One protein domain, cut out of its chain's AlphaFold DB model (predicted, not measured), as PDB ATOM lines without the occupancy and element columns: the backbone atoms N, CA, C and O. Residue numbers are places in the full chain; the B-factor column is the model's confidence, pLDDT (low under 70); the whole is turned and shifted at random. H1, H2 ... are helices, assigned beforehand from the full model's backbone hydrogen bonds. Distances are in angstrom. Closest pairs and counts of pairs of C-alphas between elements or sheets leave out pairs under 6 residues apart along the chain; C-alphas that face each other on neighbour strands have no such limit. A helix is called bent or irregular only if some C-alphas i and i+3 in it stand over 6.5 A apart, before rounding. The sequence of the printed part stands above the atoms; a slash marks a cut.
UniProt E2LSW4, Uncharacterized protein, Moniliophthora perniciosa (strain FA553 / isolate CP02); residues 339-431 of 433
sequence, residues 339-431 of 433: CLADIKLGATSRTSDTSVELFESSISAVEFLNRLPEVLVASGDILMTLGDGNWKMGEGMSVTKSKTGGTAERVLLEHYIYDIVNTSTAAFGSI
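Overview. This is residues 339 to 431 of the 433 residues of an uncharacterized protein of Moniliophthora perniciosa (strain FA553 / isolate CP02) (UniProt E2LSW4). H1, H2a and H3 form an up-and-down bundle, each running against the one before; past a bend, H2b crosses the beginning of H3. The 93 printed residues have three named helices, H1, H2, H3, and no named strand: all helix, flat, 49 by 32 by 14 A, only just loose, close to compact, with a radius of gyration of the C-alphas of 14.9 A.

Along the chain. Find C-alpha 339 at (42.768, 86.279, -20.909); H1 runs to residue 348. H2, residues 360 to 386, assigned as one helix by its hydrogen bonds, is bent: C-alphas 374 and 377 are 8.7 A apart. Its arms are H2a, residues 360 to 374, irregular with C-alphas 370 and 373 6.7 A apart, and H2b, residues 377 to 386. H3, residues 409 to 429, 30.3 A long, ends at (48.475, 70.272, -13.192).

Arrangement. Look at Ile 343 and Ser 361, the closest C-alphas of the hairpin H1 and H2a, 5.1 A apart. H3 touches H2b with residues 409 to 413 alone, about perpendicular at 78 degrees; C-alphas 380 and 409 are closest, 5.1 A. O i to N i+4 pairs are within hydrogen-bond range throughout H1, H2b and H3, and 9 of 11 in H2a.

Size, cuts and confidence. The printed part has no cut; both links are long. Residues 347 to 358, 393 to 407 and 429 to 431 have pLDDT under 70.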
ATOM      1  N   CYS A 339      41.701  86.514 -21.888       87.81
ATOM      2  CA  CYS A 339      42.768  86.279 -20.909       87.81
ATOM      3  C   CYS A 339      42.721  84.858 -20.313       87.81
ATOM      4  O   CYS A 339      43.746  84.182 -20.230       87.81
ATOM      5  N   LEU A 340      41.532  84.362 -19.945       87.81
ATOM      6  CA  LEU A 340      41.385  82.989 -19.444       87.81
ATOM      7  C   LEU A 340      41.668  81.942 -20.527       87.81
ATOM      8  O   LEU A 340      42.238  80.891 -20.227       87.81
ATOM      9  N   ALA A 341      41.272  82.208 -21.772       87.00
ATOM     10  CA  ALA A 341      41.554  81.327 -22.900       87.00
ATOM     11  C   ALA A 341      43.059  81.263 -23.209       87.00
ATOM     12  O   ALA A 341      43.588  80.166 -23.389       87.00
ATOM     13  N   ASP A 342      43.756  82.399 -23.190       84.00
ATOM     14  CA  ASP A 342      45.198  82.496 -23.435       84.00
ATOM     15  C   ASP A 342      46.001  81.707 -22.391       84.00
ATOM     16  O   ASP A 342      46.920  80.962 -22.742       84.00
ATOM     17  N   ILE A 343      45.611  81.785 -21.111       83.81
ATOM     18  CA  ILE A 343      46.243  81.004 -20.032       83.81
ATOM     19  C   ILE A 343      46.092  79.496 -20.288       83.81
ATOM     20  O   ILE A 343      47.061  78.744 -20.143       83.81
ATOM     21  N   LYS A 344      44.901  79.046 -20.706       82.88
ATOM     22  CA  LYS A 344      44.620  77.629 -21.006       82.88
ATOM     23  C   LYS A 344      45.379  77.137 -22.235       82.88
ATOM     24  O   LYS A 344      45.978  76.065 -22.198       82.88
ATOM     25  N   LEU A 345      45.380  77.918 -23.315       81.62
ATOM     26  CA  LEU A 345      46.070  77.564 -24.557       81.62
ATOM     27  C   LEU A 345      47.589  77.518 -24.362       81.62
ATOM     28  O   LEU A 345      48.235  76.573 -24.822       81.62
ATOM     29  N   GLY A 346      48.156  78.468 -23.613       74.12
ATOM     30  CA  GLY A 346      49.583  78.473 -23.287       74.12
ATOM     31  C   GLY A 346      50.039  77.213 -22.540       74.12
ATOM     32  O   GLY A 346      51.147  76.734 -22.770       74.12
ATOM     33  N   ALA A 347      49.168  76.614 -21.722       67.56
ATOM     34  CA  ALA A 347      49.443  75.352 -21.031       67.56
ATOM     35  C   ALA A 347      49.535  74.151 -21.986       67.56
ATOM     36  O   ALA A 347      50.390  73.283 -21.831       67.56
ATOM     37  N   THR A 348      48.687  74.123 -23.019       67.44
ATOM     38  CA  THR A 348      48.653  73.026 -24.002       67.44
ATOM     39  C   THR A 348      49.814  73.048 -25.001       67.44
ATOM     40  O   THR A 348      50.075  72.042 -25.657       67.44
ATOM     41  N   SER A 349      50.537  74.169 -25.119       63.28
ATOM     42  CA  SER A 349      51.565  74.363 -26.153       63.28
ATOM     43  C   SER A 349      52.936  73.739 -25.838       63.28
ATOM     44  O   SER A 349      53.750  73.626 -26.754       63.28
ATOM     45  N   ARG A 350      53.229  73.345 -24.587       61.91
ATOM     46  CA  ARG A 350      54.535  72.775 -24.166       61.91
ATOM     47  C   ARG A 350      54.435  71.358 -23.571       61.91
ATOM     48  O   ARG A 350      55.306  70.964 -22.806       61.91
ATOM     49  N   THR A 351      53.442  70.550 -23.958       57.81
ATOM     50  CA  THR A 351      53.264  69.158 -23.466       57.81
ATOM     51  C   THR A 351      54.469  68.224 -23.686       57.81
ATOM     52  O   THR A 351      54.490  67.122 -23.146       57.81
ATOM     53  N   SER A 352      55.488  68.645 -24.445       57.25
ATOM     54  CA  SER A 352      56.714  67.890 -24.723       57.25
ATOM     55  C   SER A 352      58.006  68.513 -24.170       57.25
ATOM     56  O   SER A 352      59.083  67.980 -24.439       57.25
ATOM     57  N   ASP A 353      57.944  69.648 -23.465       59.50
ATOM     58  CA  ASP A 353      59.132  70.359 -22.975       59.50
ATOM     59  C   ASP A 353      59.400  70.012 -21.502       59.50
ATOM     60  O   ASP A 353      58.539  70.175 -20.645       59.50
ATOM     61  N   THR A 354      60.592  69.490 -21.211       61.66
ATOM     62  CA  THR A 354      61.007  69.035 -19.865       61.66
ATOM     63  C   THR A 354      61.868  70.071 -19.134       61.66
ATOM     64  O   THR A 354      62.462  69.772 -18.095       61.66
ATOM     65  N   SER A 355      61.963  71.288 -19.677       66.50
ATOM     66  CA  SER A 355      62.657  72.402 -19.035       66.50
ATOM     67  C   SER A 355      61.939  72.872 -17.759       66.50
ATOM     68  O   SER A 355      60.720  72.823 -17.643       66.50
ATOM     69  N   VAL A 356      62.716  73.350 -16.779       65.31
ATOM     70  CA  VAL A 356      62.221  73.924 -15.505       65.31
ATOM     71  C   VAL A 356      61.929  75.430 -15.658       65.31
ATOM     72  O   VAL A 356      61.911  76.185 -14.688       65.31
ATOM     73  N   GLU A 357      61.767  75.911 -16.891       68.06
ATOM     74  CA  GLU A 357      61.502  77.324 -17.159       68.06
ATOM     75  C   GLU A 357      60.072  77.702 -16.750       68.06
ATOM     76  O   GLU A 357      59.138  76.907 -16.849       68.06
ATOM     77  N   LEU A 358      59.892  78.943 -16.290       67.94
ATOM     78  CA  LEU A 358      58.570  79.500 -16.007       67.94
ATOM     79  C   LEU A 358      57.739  79.548 -17.295       67.94
ATOM     80  O   LEU A 358      58.215  80.013 -18.329       67.94
ATOM     81  N   PHE A 359      56.480  79.118 -17.226       72.62
ATOM     82  CA  PHE A 359      55.575  79.218 -18.369       72.62
ATOM     83  C   PHE A 359      55.256  80.683 -18.666       72.62
ATOM     84  O   PHE A 359      54.832  81.426 -17.778       72.62
ATOM     85  N   GLU A 360      55.373  81.074 -19.935       75.81
ATOM     86  CA  GLU A 360      55.003  82.418 -20.397       75.81
ATOM     87  C   GLU A 360      53.541  82.758 -20.065       75.81
ATOM     88  O   GLU A 360      53.241  83.892 -19.703       75.81
ATOM     89  N   SER A 361      52.637  81.770 -20.069       77.69
ATOM     90  CA  SER A 361      51.238  81.952 -19.651       77.69
ATOM     91  C   SER A 361      51.098  82.345 -18.178       77.69
ATOM     92  O   SER A 361      50.214  83.121 -17.827       77.69
ATOM     93  N   SER A 362      51.986  81.854 -17.313       80.50
ATOM     94  CA  SER A 362      51.989  82.189 -15.884       80.50
ATOM     95  C   SER A 362      52.590  83.562 -15.628       80.50
ATOM     96  O   SER A 362      52.072  84.306 -14.797       80.50
ATOM     97  N   ILE A 363      53.632  83.922 -16.381       84.12
ATOM     98  CA  ILE A 363      54.182  85.282 -16.383       84.12
ATOM     99  C   ILE A 363      53.088  86.260 -16.828       84.12
ATOM    100  O   ILE A 363      52.777  87.194 -16.096       84.12
ATOM    101  N   SER A 364      52.410  85.973 -17.942       83.50
ATOM    102  CA  SER A 364      51.307  86.792 -18.451       83.50
ATOM    103  C   SER A 364      50.121  86.881 -17.482       83.50
ATOM    104  O   SER A 364      49.503  87.941 -17.389       83.50
ATOM    105  N   ALA A 365      49.778  85.806 -16.762       85.44
ATOM    106  CA  ALA A 365      48.707  85.823 -15.763       85.44
ATOM    107  C   ALA A 365      49.068  86.707 -14.558       85.44
ATOM    108  O   ALA A 365      48.246  87.498 -14.094       85.44
ATOM    109  N   VAL A 366      50.310  86.615 -14.071       87.62
ATOM    110  CA  VAL A 366      50.804  87.453 -12.970       87.62
ATOM    111  C   VAL A 366      50.915  88.916 -13.402       87.62
ATOM    112  O   VAL A 366      50.509  89.802 -12.652       87.62
ATOM    113  N   GLU A 367      51.399  89.191 -14.614       87.56
ATOM    114  CA  GLU A 367      51.421  90.541 -15.188       87.56
ATOM    115  C   GLU A 367      50.012  91.130 -15.291       87.56
ATOM    116  O   GLU A 367      49.794  92.270 -14.881       87.56
ATOM    117  N   PHE A 368      49.036  90.348 -15.757       89.38
ATOM    118  CA  PHE A 368      47.640  90.773 -15.794       89.38
ATOM    119  C   PHE A 368      47.116  91.123 -14.390       89.38
ATOM    120  O   PHE A 368      46.563  92.207 -14.188       89.38
ATOM    121  N   LEU A 369      47.332  90.247 -13.400       90.19
ATOM    122  CA  LEU A 369      46.892  90.467 -12.016       90.19
ATOM    123  C   LEU A 369      47.583  91.665 -11.352       90.19
ATOM    124  O   LEU A 369      46.947  92.369 -10.572       90.19
ATOM    125  N   ASN A 370      48.848  91.934 -11.680       90.88
ATOM    126  CA  ASN A 370      49.578  93.097 -11.168       90.88
ATOM    127  C   ASN A 370      49.051  94.424 -11.730       90.88
ATOM    128  O   ASN A 370      49.136  95.443 -11.047       90.88
ATOM    129  N   ARG A 371      48.501  94.421 -12.951       89.44
ATOM    130  CA  ARG A 371      47.977  95.627 -13.621       89.44
ATOM    131  C   ARG A 371      46.494  95.880 -13.369       89.44
ATOM    132  O   ARG A 371      46.043  97.021 -13.450       89.44
ATOM    133  N   LEU A 372      45.732  94.842 -13.027       89.81
ATOM    134  CA  LEU A 372      44.305  94.939 -12.713       89.81
ATOM    135  C   LEU A 372      43.959  96.011 -11.647       89.81
ATOM    136  O   LEU A 372      42.970  96.720 -11.851       89.81
ATOM    137  N   PRO A 373      44.756  96.217 -10.570       90.88
ATOM    138  CA  PRO A 373      44.538  97.275  -9.582       90.88
ATOM    139  C   PRO A 373      44.420  98.690 -10.166       90.88
ATOM    140  O   PRO A 373      43.709  99.527  -9.611       90.88
ATOM    141  N   GLU A 374      45.095  98.970 -11.282       91.00
ATOM    142  CA  GLU A 374      45.122 100.303 -11.897       91.00
ATOM    143  C   GLU A 374      43.822 100.674 -12.625       91.00
ATOM    144  O   GLU A 374      43.617 101.847 -12.945       91.00
ATOM    145  N   VAL A 375      42.969  99.682 -12.901       90.50
ATOM    146  CA  VAL A 375      41.724  99.805 -13.676       90.50
ATOM    147  C   VAL A 375      40.563  99.049 -13.010       90.50
ATOM    148  O   VAL A 375      39.690  98.510 -13.692       90.50
ATOM    149  N   LEU A 376      40.546  98.983 -11.672       89.62
ATOM    150  CA  LEU A 376      39.564  98.187 -10.916       89.62
ATOM    151  C   LEU A 376      38.119  98.586 -11.191       89.62
ATOM    152  O   LEU A 376      37.304  97.703 -11.417       89.62
ATOM    153  N   VAL A 377      37.828  99.889 -11.207       89.31
ATOM    154  CA  VAL A 377      36.463 100.417 -11.383       89.31
ATOM    155  C   VAL A 377      35.908 100.026 -12.753       89.31
ATOM    156  O   VAL A 377      34.845  99.420 -12.868       89.31
ATOM    157  N   ALA A 378      36.678 100.290 -13.812       90.81
ATOM    158  CA  ALA A 378      36.325  99.848 -15.156       90.81
ATOM    159  C   ALA A 378      36.184  98.325 -15.248       90.81
ATOM    160  O   ALA A 378      35.239  97.825 -15.852       90.81
ATOM    161  N   SER A 379      37.103  97.575 -14.643       91.19
ATOM    162  CA  SER A 379      37.069  96.111 -14.691       91.19
ATOM    163  C   SER A 379      35.838  95.547 -13.995       91.19
ATOM    164  O   SER A 379      35.185  94.649 -14.523       91.19
ATOM    165  N   GLY A 380      35.486  96.104 -12.842       89.69
ATOM    166  CA  GLY A 380      34.312  95.721 -12.087       89.69
ATOM    167  C   GLY A 380      33.010  96.013 -12.829       89.69
ATOM    168  O   GLY A 380      32.164  95.125 -12.926       89.69
ATOM    169  N   ASP A 381      32.867  97.195 -13.437       90.44
ATOM    170  CA  ASP A 381      31.698  97.517 -14.269       90.44
ATOM    171  C   ASP A 381      31.567  96.572 -15.482       90.44
ATOM    172  O   ASP A 381      30.481  96.072 -15.805       90.44
ATOM    173  N   ILE A 382      32.683  96.235 -16.133       92.00
ATOM    174  CA  ILE A 382      32.682  95.282 -17.252       92.00
ATOM    175  C   ILE A 382      32.313  93.864 -16.785       92.00
ATOM    176  O   ILE A 382      31.498  93.207 -17.437       92.00
ATOM    177  N   LEU A 383      32.828  93.401 -15.644       89.69
ATOM    178  CA  LEU A 383      32.471  92.096 -15.070       89.69
ATOM    179  C   LEU A 383      31.006  92.040 -14.622       89.69
ATOM    180  O   LEU A 383      30.332  91.041 -14.871       89.69
ATOM    181  N   MET A 384      30.475  93.125 -14.051       89.56
ATOM    182  CA  MET A 384      29.043  93.265 -13.746       89.56
ATOM    183  C   MET A 384      28.182  93.121 -15.004       89.56
ATOM    184  O   MET A 384      27.102  92.533 -14.961       89.56
ATOM    185  N   THR A 385      28.672  93.628 -16.134       88.75
ATOM    186  CA  THR A 385      27.989  93.533 -17.431       88.75
ATOM    187  C   THR A 385      28.011  92.124 -17.999       88.75
ATOM    188  O   THR A 385      27.016  91.682 -18.572       88.75
ATOM    189  N   LEU A 386      29.146  91.431 -17.875       87.06
ATOM    190  CA  LEU A 386      29.271  90.036 -18.290       87.06
ATOM    191  C   LEU A 386      28.379  89.136 -17.435       87.06
ATOM    192  O   LEU A 386      27.739  88.232 -17.969       87.06
ATOM    193  N   GLY A 387      28.295  89.411 -16.134       84.88
ATOM    194  CA  GLY A 387      27.639  88.555 -15.156       84.88
ATOM    195  C   GLY A 387      28.568  87.449 -14.653       84.88
ATOM    196  O   GLY A 387      29.470  87.000 -15.361       84.88
ATOM    197  N   ASP A 388      28.336  87.025 -13.411       83.88
ATOM    198  CA  ASP A 388      29.201  86.079 -12.704       83.88
ATOM    199  C   ASP A 388      29.380  84.763 -13.477       83.88
ATOM    200  O   ASP A 388      28.404  84.141 -13.904       83.88
ATOM    201  N   GLY A 389      30.631  84.352 -13.685       78.50
ATOM    202  CA  GLY A 389      30.993  83.108 -14.369       78.50
ATOM    203  C   GLY A 389      30.797  83.092 -15.892       78.50
ATOM    204  O   GLY A 389      31.317  82.191 -16.554       78.50
ATOM    205  N   ASN A 390      30.138  84.091 -16.488       83.88
ATOM    206  CA  ASN A 390      29.931  84.143 -17.944       83.88
ATOM    207  C   ASN A 390      31.233  84.389 -18.727       83.88
ATOM    208  O   ASN A 390      31.298  84.120 -19.925       83.88
ATOM    209  N   TRP A 391      32.304  84.820 -18.052       85.88
ATOM    210  CA  TRP A 391      33.645  84.920 -18.631       85.88
ATOM    211  C   TRP A 391      34.284  83.563 -18.982       85.88
ATOM    212  O   TRP A 391      35.289  83.540 -19.685       85.88
ATOM    213  N   LYS A 392      33.703  82.428 -18.557       80.19
ATOM    214  CA  LYS A 392      34.207  81.067 -18.848       80.19
ATOM    215  C   LYS A 392      33.729  80.462 -20.178       80.19
ATOM    216  O   LYS A 392      34.041  79.308 -20.451       80.19
ATOM    217  N   MET A 393      32.966  81.213 -20.983       67.12
ATOM    218  CA  MET A 393      32.592  80.929 -22.387       67.12
ATOM    219  C   MET A 393      32.499  79.430 -22.760       67.12
ATOM    220  O   MET A 393      33.284  78.927 -23.558       67.12
ATOM    221  N   GLY A 394      31.510  78.713 -22.211       58.16
ATOM    222  CA  GLY A 394      31.152  77.357 -22.659       58.16
ATOM    223  C   GLY A 394      31.675  76.188 -21.814       58.16
ATOM    224  O   GLY A 394      31.254  75.056 -22.052       58.16
ATOM    225  N   GLU A 395      32.495  76.425 -20.787       53.78
ATOM    226  CA  GLU A 395      32.723  75.424 -19.735       53.78
ATOM    227  C   GLU A 395      31.477  75.340 -18.863       53.78
ATOM    228  O   GLU A 395      31.283  76.160 -17.971       53.78
ATOM    229  N   GLY A 396      30.593  74.396 -19.197       47.75
ATOM    230  CA  GLY A 396      29.283  74.215 -18.585       47.75
ATOM    231  C   GLY A 396      29.303  74.359 -17.067       47.75
ATOM    232  O   GLY A 396      29.536  73.398 -16.342       47.75
ATOM    233  N   MET A 397      28.971  75.555 -16.594       41.91
ATOM    234  CA  MET A 397      28.520  75.784 -15.241       41.91
ATOM    235  C   MET A 397      27.084  76.257 -15.354       41.91
ATOM    236  O   MET A 397      26.772  77.233 -16.037       41.91
ATOM    237  N   SER A 398      26.209  75.471 -14.731       37.34
ATOM    238  CA  SER A 398      24.793  75.754 -14.579       37.34
ATOM    239  C   SER A 398      24.624  77.223 -14.217       37.34
ATOM    240  O   SER A 398      25.239  77.698 -13.259       37.34
ATOM    241  N   VAL A 399      23.777  77.928 -14.968       41.78
ATOM    242  CA  VAL A 399      23.164  79.167 -14.503       41.78
ATOM    243  C   VAL A 399      22.363  78.784 -13.263       41.78
ATOM    244  O   VAL A 399      21.149  78.565 -13.313       41.78
ATOM    245  N   THR A 400      23.042  78.675 -12.125       37.47
ATOM    246  CA  THR A 400      22.400  78.847 -10.842       37.47
ATOM    247  C   THR A 400      21.915  80.277 -10.921       37.47
ATOM    248  O   THR A 400      22.691  81.214 -10.772       37.47
ATOM    249  N   LYS A 401      20.643  80.448 -11.291       40.53
ATOM    250  CA  LYS A 401      19.927  81.705 -11.138       40.53
ATOM    251  C   LYS A 401      19.945  82.024  -9.646       40.53
ATOM    252  O   LYS A 401      18.951  81.805  -8.955       40.53
ATOM    253  N   SER A 402      21.055  82.545  -9.138       37.09
ATOM    254  CA  SER A 402      21.032  83.386  -7.964       37.09
ATOM    255  C   SER A 402      20.294  84.643  -8.413       37.09
ATOM    256  O   SER A 402      20.823  85.600  -8.968       37.09
ATOM    257  N   LYS A 403      18.974  84.606  -8.220       44.25
ATOM    258  CA  LYS A 403      18.228  85.823  -7.933       44.25
ATOM    259  C   LYS A 403      18.826  86.404  -6.648       44.25
ATOM    260  O   LYS A 403      18.326  86.146  -5.562       44.25
ATOM    261  N   THR A 404      19.905  87.154  -6.783       37.78
ATOM    262  CA  THR A 404      20.491  88.008  -5.752       37.78
ATOM    263  C   THR A 404      20.908  89.256  -6.516       37.78
ATOM    264  O   THR A 404      21.843  89.236  -7.300       37.78
ATOM    265  N   GLY A 405      20.121  90.326  -6.501       40.59
ATOM    266  CA  GLY A 405      20.196  91.206  -5.344       40.59
ATOM    267  C   GLY A 405      21.644  91.665  -5.187       40.59
ATOM    268  O   GLY A 405      22.335  91.123  -4.341       40.59
ATOM    269  N   GLY A 406      22.091  92.565  -6.069       47.16
ATOM    270  CA  GLY A 406      23.370  93.276  -5.995       47.16
ATOM    271  C   GLY A 406      24.569  92.452  -5.527       47.16
ATOM    272  O   GLY A 406      25.072  92.699  -4.435       47.16
ATOM    273  N   THR A 407      25.073  91.516  -6.335       57.38
ATOM    274  CA  THR A 407      26.472  91.093  -6.174       57.38
ATOM    275  C   THR A 407      27.342  92.332  -6.328       57.38
ATOM    276  O   THR A 407      27.308  92.987  -7.368       57.38
ATOM    277  N   ALA A 408      28.037  92.712  -5.258       74.31
ATOM    278  CA  ALA A 408      28.891  93.886  -5.272       74.31
ATOM    279  C   ALA A 408      30.022  93.683  -6.288       74.31
ATOM    280  O   ALA A 408      30.583  92.595  -6.381       74.31
ATOM    281  N   GLU A 409      30.384  94.747  -6.998       81.12
ATOM    282  CA  GLU A 409      31.481  94.803  -7.973       81.12
ATOM    283  C   GLU A 409      32.764  94.102  -7.482       81.12
ATOM    284  O   GLU A 409      33.406  93.349  -8.211       81.12
ATOM    285  N   ARG A 410      33.081  94.277  -6.192       84.00
ATOM    286  CA  ARG A 410      34.221  93.641  -5.518       84.00
ATOM    287  C   ARG A 410      34.156  92.113  -5.507       84.00
ATOM    288  O   ARG A 410      35.178  91.476  -5.709       84.00
ATOM    289  N   VAL A 411      32.971  91.534  -5.314       87.06
ATOM    290  CA  VAL A 411      32.781  90.076  -5.265       87.06
ATOM    291  C   VAL A 411      33.039  89.458  -6.639       87.06
ATOM    292  O   VAL A 411      33.693  88.428  -6.736       87.06
ATOM    293  N   LEU A 412      32.594  90.114  -7.717       87.44
ATOM    294  CA  LEU A 412      32.869  89.633  -9.075       87.44
ATOM    295  C   LEU A 412      34.354  89.720  -9.430       87.44
ATOM    296  O   LEU A 412      34.882  88.814 -10.072       87.44
ATOM    297  N   LEU A 413      35.037  90.780  -8.991       88.06
ATOM    298  CA  LEU A 413      36.488  90.898  -9.141       88.06
ATOM    299  C   LEU A 413      37.218  89.777  -8.389       88.06
ATOM    300  O   LEU A 413      38.111  89.152  -8.957       88.06
ATOM    301  N   GLU A 414      36.820  89.475  -7.151       88.69
ATOM    302  CA  GLU A 414      37.378  88.365  -6.364       88.69
ATOM    303  C   GLU A 414      37.153  87.008  -7.045       88.69
ATOM    304  O   GLU A 414      38.096  86.223  -7.172       88.69
ATOM    305  N   HIS A 415      35.938  86.745  -7.538       90.44
ATOM    306  CA  HIS A 415      35.618  85.518  -8.275       90.44
ATOM    307  C   HIS A 415      36.451  85.384  -9.554       90.44
ATOM    308  O   HIS A 415      36.998  84.316  -9.831       90.44
ATOM    309  N   TYR A 416      36.602  86.468 -10.314       91.06
ATOM    310  CA  TYR A 416      37.399  86.457 -11.536       91.06
ATOM    311  C   TYR A 416      38.895  86.240 -11.258       91.06
ATOM    312  O   TYR A 416      39.539  85.436 -11.935       91.06
ATOM    313  N   ILE A 417      39.453  86.890 -10.230       90.94
ATOM    314  CA  ILE A 417      40.845  86.672  -9.801       90.94
ATOM    315  C   ILE A 417      41.046  85.219  -9.357       90.94
ATOM    316  O   ILE A 417      42.028  84.586  -9.750       90.94
ATOM    317  N   TYR A 418      40.106  84.669  -8.580       90.62
ATOM    318  CA  TYR A 418      40.130  83.260  -8.190       90.62
ATOM    319  C   TYR A 418      40.144  82.341  -9.416       90.62
ATOM    320  O   TYR A 418      40.934  81.400  -9.471       90.62
ATOM    321  N   ASP A 419      39.331  82.639 -10.428       89.38
ATOM    322  CA  ASP A 419      39.284  81.862 -11.663       89.38
ATOM    323  C   ASP A 419      40.581  81.946 -12.476       89.38
ATOM    324  O   ASP A 419      40.998  80.926 -13.026       89.38
ATOM    325  N   ILE A 420      41.258  83.100 -12.522       89.25
ATOM    326  CA  ILE A 420      42.589  83.232 -13.144       89.25
ATOM    327  C   ILE A 420      43.610  82.346 -12.430       89.25
ATOM    328  O   ILE A 420      44.355  81.607 -13.084       89.25
ATOM    329  N   VAL A 421      43.649  82.407 -11.095       88.75
ATOM    330  CA  VAL A 421      44.597  81.627 -10.288       88.75
ATOM    331  C   VAL A 421      44.313  80.139 -10.448       88.75
ATOM    332  O   VAL A 421      45.226  79.374 -10.755       88.75
ATOM    333  N   ASN A 422      43.049  79.732 -10.328       88.19
ATOM    334  CA  ASN A 422      42.643  78.338 -10.456       88.19
ATOM    335  C   ASN A 422      42.926  77.793 -11.867       88.19
ATOM    336  O   ASN A 422      43.483  76.707 -12.014       88.19
ATOM    337  N   THR A 423      42.625  78.576 -12.909       86.06
ATOM    338  CA  THR A 423      42.923  78.215 -14.303       86.06
ATOM    339  C   THR A 423      44.423  78.063 -14.522       86.06
ATOM    340  O   THR A 423      44.844  77.073 -15.114       86.06
ATOM    341  N   SER A 424      45.233  78.983 -13.990       84.00
ATOM    342  CA  SER A 424      46.695  78.876 -14.027       84.00
ATOM    343  C   SER A 424      47.174  77.598 -13.331       84.00
ATOM    344  O   SER A 424      47.923  76.827 -13.922       84.00
ATOM    345  N   THR A 425      46.694  77.302 -12.116       83.25
ATOM    346  CA  THR A 425      47.085  76.083 -11.381       83.25
ATOM    347  C   THR A 425      46.634  74.789 -12.059       83.25
ATOM    348  O   THR A 425      47.382  73.812 -12.071       83.25
ATOM    349  N   ALA A 426      45.441  74.770 -12.658       81.12
ATOM    350  CA  ALA A 426      44.930  73.617 -13.397       81.12
ATOM    351  C   ALA A 426      45.728  73.384 -14.687       81.12
ATOM    352  O   ALA A 426      46.064  72.243 -15.001       81.12
ATOM    353  N   ALA A 427      46.091  74.465 -15.382       75.56
ATOM    354  CA  ALA A 427      47.002  74.443 -16.520       75.56
ATOM    355  C   ALA A 427      48.336  73.769 -16.160       75.56
ATOM    356  O   ALA A 427      48.740  72.836 -16.848       75.56
ATOM    357  N   PHE A 428      48.966  74.146 -15.041       70.50
ATOM    358  CA  PHE A 428      50.163  73.456 -14.540       70.50
ATOM    359  C   PHE A 428      49.918  71.973 -14.239       70.50
ATOM    360  O   PHE A 428      50.721  71.126 -14.620       70.50
ATOM    361  N   GLY A 429      48.813  71.649 -13.561       67.62
ATOM    362  CA  GLY A 429      48.475  70.272 -13.192       67.62
ATOM    363  C   GLY A 429      48.303  69.347 -14.400       67.62
ATOM    364  O   GLY A 429      48.751  68.206 -14.356       67.62
ATOM    365  N   SER A 430      47.721  69.854 -15.492       66.00
ATOM    366  CA  SER A 430      47.495  69.100 -16.736       66.00
ATOM    367  C   SER A 430      48.759  68.740 -17.527       66.00
ATOM    368  O   SER A 430      48.667  68.020 -18.510       66.00
ATOM    369  N   ILE A 431      49.927  69.243 -17.122       60.72
ATOM    370  CA  ILE A 431      51.213  68.956 -17.776       60.72
ATOM    371  C   ILE A 431      51.893  67.730 -17.143       60.72
ATOM    372  O   ILE A 431      52.697  67.061 -17.786       60.72
TER     373      ILE A 431